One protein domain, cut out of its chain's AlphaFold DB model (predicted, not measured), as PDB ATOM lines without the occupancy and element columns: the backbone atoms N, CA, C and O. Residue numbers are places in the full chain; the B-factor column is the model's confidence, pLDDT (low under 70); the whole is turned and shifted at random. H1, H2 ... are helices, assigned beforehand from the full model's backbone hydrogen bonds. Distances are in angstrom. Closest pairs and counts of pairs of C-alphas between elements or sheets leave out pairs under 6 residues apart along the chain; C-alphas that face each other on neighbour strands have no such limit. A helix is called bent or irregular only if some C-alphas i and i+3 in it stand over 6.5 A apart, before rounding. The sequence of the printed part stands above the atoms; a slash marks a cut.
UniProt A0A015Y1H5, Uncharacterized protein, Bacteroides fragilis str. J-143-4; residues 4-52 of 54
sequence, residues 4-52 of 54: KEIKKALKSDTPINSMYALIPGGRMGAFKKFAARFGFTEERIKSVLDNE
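Overview. This is residues 4 to 52 of the 54 residues of an uncharacterized protein of Bacteroides fragilis str. J-143-4 (UniProt A0A015Y1H5). Three helices, H2, H3 and H4, make an open frame with few contacts, H4 folding back so that its end comes near H2, while H1 packs on H2 outside the frame. The printed part has 49 residues with four named helices, H1 to H4 in chain order, and no named strand: all helix. It is only just compact, close to loose, with a radius of gyration of the C-alphas of 11.3 A and spans of 28 by 25 by 15 A.

Along the chain. Find C-alpha 4 at (-2.782, 4.328, 12.174); from there H1 runs to residue 10. H2 is residues 15 to 21. H3, residues 25 to 36, spans 17.4 A and is irregular: C-alphas 26 and 29 are 7.2 A apart. H4, residues 42 to 50, spans 12.1 A and ends at C-alpha 50, (-18.264, 3.964, -7.323).

Arrangement. H1 and H2 touch, the closest C-alphas, of Ala 9 and Ser 18, 4.9 A apart, at a steep tilt of 55 degrees, opposite ways. H2 and H4 are close but not clearly touching, the closest C-alphas, of Asn 17 and Leu 49, 5.7 A apart. H3 and H4 are likewise close but not clearly touching, about perpendicular at 74 degrees; their closest C-alphas, of Lys 32 and Glu 42, are 7.4 A apart. H2 and H3 are apart. Every O i to N i+4 pair is within hydrogen-bond range in H1, H2 and H4; in H3, 6 of 8 are.

Size, cuts and confidence. The C-alphas of Lys 4 and Gly 39, the two farthest apart, are 30.2 A apart. The printed part has no cut, its three links are tight, and no printed residue is under 70 in pLDDT.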
ATOM      1  N   LYS A   4      -3.248   3.276  13.086       89.38
ATOM      2  CA  LYS A   4      -2.782   4.328  12.174       89.38
ATOM      3  C   LYS A   4      -3.395   4.224  10.771       89.38
ATOM      4  O   LYS A   4      -3.735   5.250  10.195       89.38
ATOM      5  N   GLU A   5      -3.546   3.016  10.235       89.25
ATOM      6  CA  GLU A   5      -4.077   2.777   8.884       89.25
ATOM      7  C   GLU A   5      -5.571   3.077   8.827       89.25
ATOM      8  O   GLU A   5      -6.023   3.764   7.921       89.25
ATOM      9  N   ILE A   6      -6.304   2.667   9.867       90.75
ATOM     10  CA  ILE A   6      -7.727   2.981  10.031       90.75
ATOM     11  C   ILE A   6      -7.923   4.499  10.125       90.75
ATOM     12  O   ILE A   6      -8.722   5.070   9.390       90.75
ATOM     13  N   LYS A   7      -7.141   5.188  10.969       93.50
ATOM     14  CA  LYS A   7      -7.203   6.656  11.080       93.50
ATOM     15  C   LYS A   7      -6.865   7.366   9.768       93.50
ATOM     16  O   LYS A   7      -7.429   8.421   9.504       93.50
ATOM     17  N   LYS A   8      -5.938   6.824   8.972       93.56
ATOM     18  CA  LYS A   8      -5.592   7.373   7.656       93.56
ATOM     19  C   LYS A   8      -6.734   7.172   6.662       93.56
ATOM     20  O   LYS A   8      -7.083   8.123   5.977       93.56
ATOM     21  N   ALA A   9      -7.317   5.976   6.613       93.31
ATOM     22  CA  ALA A   9      -8.446   5.673   5.743       93.31
ATOM     23  C   ALA A   9      -9.648   6.574   6.049       93.31
ATOM     24  O   ALA A   9     -10.191   7.168   5.135       93.31
ATOM     25  N   LEU A  10      -9.991   6.777   7.324       92.31
ATOM     26  CA  LEU A  10     -11.105   7.651   7.724       92.31
ATOM     27  C   LEU A  10     -10.910   9.135   7.375       92.31
ATOM     28  O   LEU A  10     -11.886   9.873   7.317       92.31
ATOM     29  N   LYS A  11      -9.663   9.583   7.197       94.00
ATOM     30  CA  LYS A  11      -9.321  10.972   6.856       94.00
ATOM     31  C   LYS A  11      -9.029  11.175   5.370       94.00
ATOM     32  O   LYS A  11      -8.598  12.262   5.000       94.00
ATOM     33  N   SER A  12      -9.145  10.135   4.546       92.31
ATOM     34  CA  SER A  12      -8.897  10.268   3.114       92.31
ATOM     35  C   SER A  12     -10.064  10.978   2.433       92.31
ATOM     36  O   SER A  12     -11.147  11.095   2.999       92.31
ATOM     37  N   ASP A  13      -9.867  11.381   1.181       91.88
ATOM     38  CA  ASP A  13     -10.941  11.946   0.354       91.88
ATOM     39  C   ASP A  13     -12.014  10.908  -0.025       91.88
ATOM     40  O   ASP A  13     -12.996  11.247  -0.675       91.88
ATOM     41  N   THR A  14     -11.784   9.629   0.298       93.56
ATOM     42  CA  THR A  14     -12.673   8.483   0.025       93.56
ATOM     43  C   THR A  14     -12.629   7.498   1.195       93.56
ATOM     44  O   THR A  14     -12.015   6.422   1.093       93.56
ATOM     45  N   PRO A  15     -13.175   7.878   2.359       94.00
ATOM     46  CA  PRO A  15     -13.110   7.059   3.559       94.00
ATOM     47  C   PRO A  15     -13.757   5.674   3.413       94.00
ATOM     48  O   PRO A  15     -13.212   4.703   3.930       94.00
ATOM     49  N   ILE A  16     -14.861   5.536   2.685       93.38
ATOM     50  CA  ILE A  16     -15.573   4.278   2.431       93.38
ATOM     51  C   ILE A  16     -14.712   3.338   1.580       93.38
ATOM     52  O   ILE A  16     -14.452   2.216   2.016       93.38
ATOM     53  N   ASN A  17     -14.206   3.775   0.422       94.31
ATOM     54  CA  ASN A  17     -13.308   2.966  -0.413       94.31
ATOM     55  C   ASN A  17     -12.025   2.611   0.341       94.31
ATOM     56  O   ASN A  17     -11.569   1.467   0.304       94.31
ATOM     57  N   SER A  18     -11.460   3.574   1.071       94.81
ATOM     58  CA  SER A  18     -10.237   3.358   1.847       94.81
ATOM     59  C   SER A  18     -10.448   2.323   2.953       94.81
ATOM     60  O   SER A  18      -9.588   1.473   3.166       94.81
ATOM     61  N   MET A  19     -11.591   2.351   3.640       93.69
ATOM     62  CA  MET A  19     -11.944   1.367   4.667       93.69
ATOM     63  C   MET A  19     -12.267  -0.002   4.063       93.69
ATOM     64  O   MET A  19     -11.839  -1.022   4.604       93.69
ATOM     65  N   TYR A  20     -12.969  -0.041   2.929       93.69
ATOM     66  CA  TYR A  20     -13.261  -1.277   2.207       93.69
ATOM     67  C   TYR A  20     -11.975  -1.987   1.755       93.69
ATOM     68  O   TYR A  20     -11.840  -3.197   1.934       93.69
ATOM     69  N   ALA A  21     -10.982  -1.233   1.273       92.62
ATOM     70  CA  ALA A  21      -9.675  -1.759   0.879       92.62
ATOM     71  C   ALA A  21      -8.857  -2.341   2.049       92.62
ATOM     72  O   ALA A  21      -7.975  -3.170   1.832       92.62
ATOM     73  N   LEU A  22      -9.149  -1.945   3.295       93.25
ATOM     74  CA  LEU A  22      -8.496  -2.503   4.483       93.25
ATOM     75  C   LEU A  22      -9.048  -3.879   4.888       93.25
ATOM     76  O   LEU A  22      -8.460  -4.541   5.748       93.25
ATOM     77  N   ILE A  23     -10.154  -4.335   4.293       91.62
ATOM     78  CA  ILE A  23     -10.707  -5.664   4.560       91.62
ATOM     79  C   ILE A  23      -9.735  -6.721   4.004       91.62
ATOM     80  O   ILE A  23      -9.490  -6.758   2.799       91.62
ATOM     81  N   PRO A  24      -9.189  -7.625   4.840       90.19
ATOM     82  CA  PRO A  24      -8.246  -8.633   4.369       90.19
ATOM     83  C   PRO A  24      -8.915  -9.574   3.365       90.19
ATOM     84  O   PRO A  24     -10.043 -10.010   3.601       90.19
ATOM     85  N   GLY A  25      -8.205  -9.966   2.302       86.69
ATOM     86  CA  GLY A  25      -8.752 -10.834   1.247       86.69
ATOM     87  C   GLY A  25      -9.389 -12.125   1.780       86.69
ATOM     88  O   GLY A  25     -10.507 -12.467   1.401       86.69
ATOM     89  N   GLY A  26      -8.760 -12.772   2.770       91.12
ATOM     90  CA  GLY A  26      -9.303 -13.971   3.429       91.12
ATOM     91  C   GLY A  26     -10.579 -13.746   4.259       91.12
ATOM     92  O   GLY A  26     -11.219 -14.706   4.675       91.12
ATOM     93  N   ARG A  27     -10.973 -12.490   4.511       91.56
ATOM     94  CA  ARG A  27     -12.201 -12.113   5.234       91.56
ATOM     95  C   ARG A  27     -13.270 -11.495   4.333       91.56
ATOM     96  O   ARG A  27     -14.386 -11.280   4.802       91.56
ATOM     97  N   MET A  28     -12.977 -11.264   3.053       91.12
ATOM     98  CA  MET A  28     -13.905 -10.618   2.123       91.12
ATOM     99  C   MET A  28     -15.205 -11.417   1.946       91.12
ATOM    100  O   MET A  28     -16.293 -10.849   1.958       91.12
ATOM    101  N   GLY A  29     -15.120 -12.749   1.872       92.38
ATOM    102  CA  GLY A  29     -16.310 -13.605   1.782       92.38
ATOM    103  C   GLY A  29     -17.210 -13.526   3.023       92.38
ATOM    104  O   GLY A  29     -18.432 -13.473   2.900       92.38
ATOM    105  N   ALA A  30     -16.619 -13.468   4.221       94.56
ATOM    106  CA  ALA A  30     -17.368 -13.302   5.468       94.56
ATOM    107  C   ALA A  30     -18.005 -11.908   5.563       94.56
ATOM    108  O   ALA A  30     -19.165 -11.790   5.952       94.56
ATOM    109  N   PHE A  31     -17.278 -10.871   5.138       93.94
ATOM    110  CA  PHE A  31     -17.806  -9.515   5.040       93.94
ATOM    111  C   PHE A  31     -19.014  -9.441   4.102       93.94
ATOM    112  O   PHE A  31     -20.053  -8.933   4.505       93.94
ATOM    113  N   LYS A  32     -18.924 -10.003   2.890       92.81
ATOM    114  CA  LYS A  32     -20.041 -10.024   1.930       92.81
ATOM    115  C   LYS A  32     -21.276 -10.723   2.502       92.81
ATOM    116  O   LYS A  32     -22.376 -10.186   2.417       92.81
ATOM    117  N   LYS A  33     -21.098 -11.882   3.151       94.75
ATOM    118  CA  LYS A  33     -22.197 -12.596   3.828       94.75
ATOM    119  C   LYS A  33     -22.826 -11.759   4.940       94.75
ATOM    120  O   LYS A  33     -24.045 -11.732   5.049       94.75
ATOM    121  N   PHE A  34     -22.010 -11.077   5.743       94.81
ATOM    122  CA  PHE A  34     -22.480 -10.159   6.779       94.81
ATOM    123  C   PHE A  34     -23.258  -8.986   6.171       94.81
ATOM    124  O   PHE A  34     -24.401  -8.762   6.549       94.81
ATOM    125  N   ALA A  35     -22.687  -8.293   5.185       94.19
ATOM    126  CA  ALA A  35     -23.289  -7.142   4.518       94.19
ATOM    127  C   ALA A  35     -24.633  -7.495   3.853       94.19
ATOM    128  O   ALA A  35     -25.608  -6.749   3.978       94.19
ATOM    129  N   ALA A  36     -24.730  -8.681   3.248       95.06
ATOM    130  CA  ALA A  36     -25.966  -9.183   2.657       95.06
ATOM    131  C   ALA A  36     -27.116  -9.291   3.676       95.06
ATOM    132  O   ALA A  36     -28.267  -9.050   3.318       95.06
ATOM    133  N   ARG A  37     -26.830  -9.566   4.959       95.50
ATOM    134  CA  ARG A  37     -27.856  -9.586   6.025       95.50
ATOM    135  C   ARG A  37     -28.504  -8.223   6.261       95.50
ATOM    136  O   ARG A  37     -29.612  -8.176   6.780       95.50
ATOM    137  N   PHE A  38     -27.841  -7.144   5.855       93.69
ATOM    138  CA  PHE A  38     -28.329  -5.769   5.955       93.69
ATOM    139  C   PHE A  38     -28.808  -5.218   4.602       93.69
ATOM    140  O   PHE A  38     -28.988  -4.012   4.453       93.69
ATOM    141  N   GLY A  39     -28.995  -6.077   3.593       91.94
ATOM    142  CA  GLY A  39     -29.455  -5.661   2.267       91.94
ATOM    143  C   GLY A  39     -28.384  -4.971   1.413       91.94
ATOM    144  O   GLY A  39     -28.720  -4.264   0.460       91.94
ATOM    145  N   PHE A  40     -27.103  -5.161   1.741       93.31
ATOM    146  CA  PHE A  40     -25.983  -4.767   0.887       93.31
ATOM    147  C   PHE A  40     -25.584  -5.944  -0.007       93.31
ATOM    148  O   PHE A  40     -24.787  -6.796   0.386       93.31
ATOM    149  N   THR A  41     -26.169  -5.993  -1.206       93.69
ATOM    150  CA  THR A  41     -25.740  -6.910  -2.273       93.69
ATOM    151  C   THR A  41     -24.400  -6.469  -2.851       93.69
ATOM    152  O   THR A  41     -23.953  -5.342  -2.626       93.69
ATOM    153  N   GLU A  42     -23.748  -7.338  -3.625       90.19
ATOM    154  CA  GLU A  42     -22.495  -6.973  -4.292       90.19
ATOM    155  C   GLU A  42     -22.664  -5.775  -5.234       90.19
ATOM    156  O   GLU A  42     -21.799  -4.899  -5.251       90.19
ATOM    157  N   GLU A  43     -23.793  -5.674  -5.950       93.12
ATOM    158  CA  GLU A  43     -24.052  -4.518  -6.816       93.12
ATOM    159  C   GLU A  43     -24.223  -3.241  -6.000       93.12
ATOM    160  O   GLU A  43     -23.695  -2.194  -6.369       93.12
ATOM    161  N   ARG A  44     -24.916  -3.321  -4.858       93.69
ATOM    162  CA  ARG A  44     -25.099  -2.168  -3.975       93.69
ATOM    163  C   ARG A  44     -23.782  -1.726  -3.348       93.69
ATOM    164  O   ARG A  44     -23.530  -0.529  -3.277       93.69
ATOM    165  N   ILE A  45     -22.935  -2.669  -2.933       93.25
ATOM    166  CA  ILE A  45     -21.586  -2.372  -2.432       93.25
ATOM    167  C   ILE A  45     -20.783  -1.664  -3.523       93.25
ATOM    168  O   ILE A  45     -20.241  -0.594  -3.267       93.25
ATOM    169  N   LYS A  46     -20.765  -2.204  -4.746       93.12
ATOM    170  CA  LYS A  46     -20.078  -1.579  -5.882       93.12
ATOM    171  C   LYS A  46     -20.612  -0.172  -6.161       93.12
ATOM    172  O   LYS A  46     -19.828   0.758  -6.273       93.12
ATOM    173  N   SER A  47     -21.930   0.008  -6.176       94.56
ATOM    174  CA  SER A  47     -22.559   1.315  -6.378       94.56
ATOM    175  C   SER A  47     -22.171   2.329  -5.300       94.56
ATOM    176  O   SER A  47     -21.973   3.497  -5.614       94.56
ATOM    177  N   VAL A  48     -22.079   1.920  -4.032       93.00
ATOM    178  CA  VAL A  48     -21.647   2.810  -2.941       93.00
ATOM    179  C   VAL A  48     -20.180   3.210  -3.114       93.00
ATOM    180  O   VAL A  48     -19.845   4.373  -2.918       93.00
ATOM    181  N   LEU A  49     -19.321   2.270  -3.514       93.62
ATOM    182  CA  LEU A  49     -17.900   2.529  -3.757       93.62
ATOM    183  C   LEU A  49     -17.688   3.450  -4.970       93.62
ATOM    184  O   LEU A  49     -16.939   4.420  -4.872       93.62
ATOM    185  N   ASP A  50     -18.389   3.200  -6.076       93.50
ATOM    186  CA  ASP A  50     -18.264   3.964  -7.323       93.50
ATOM    187  C   ASP A  50     -18.780   5.409  -7.183       93.50
ATOM    188  O   ASP A  50     -18.277   6.314  -7.848       93.50
ATOM    189  N   ASN A  51     -19.774   5.645  -6.317       93.25
ATOM    190  CA  ASN A  51     -20.388   6.966  -6.137       93.25
ATOM    191  C   ASN A  51     -19.877   7.734  -4.912       93.25
ATOM    192  O   ASN A  51     -20.418   8.787  -4.602       93.25
ATOM    193  N   GLU A  52     -18.847   7.260  -4.210       89.00
ATOM    194  CA  GLU A  52     -18.397   7.919  -2.977       89.00
ATOM    195  C   GLU A  52     -17.974   9.388  -3.174       89.00
ATOM    196  O   GLU A  52     -18.204  10.216  -2.298       89.00
TER     197      GLU A  52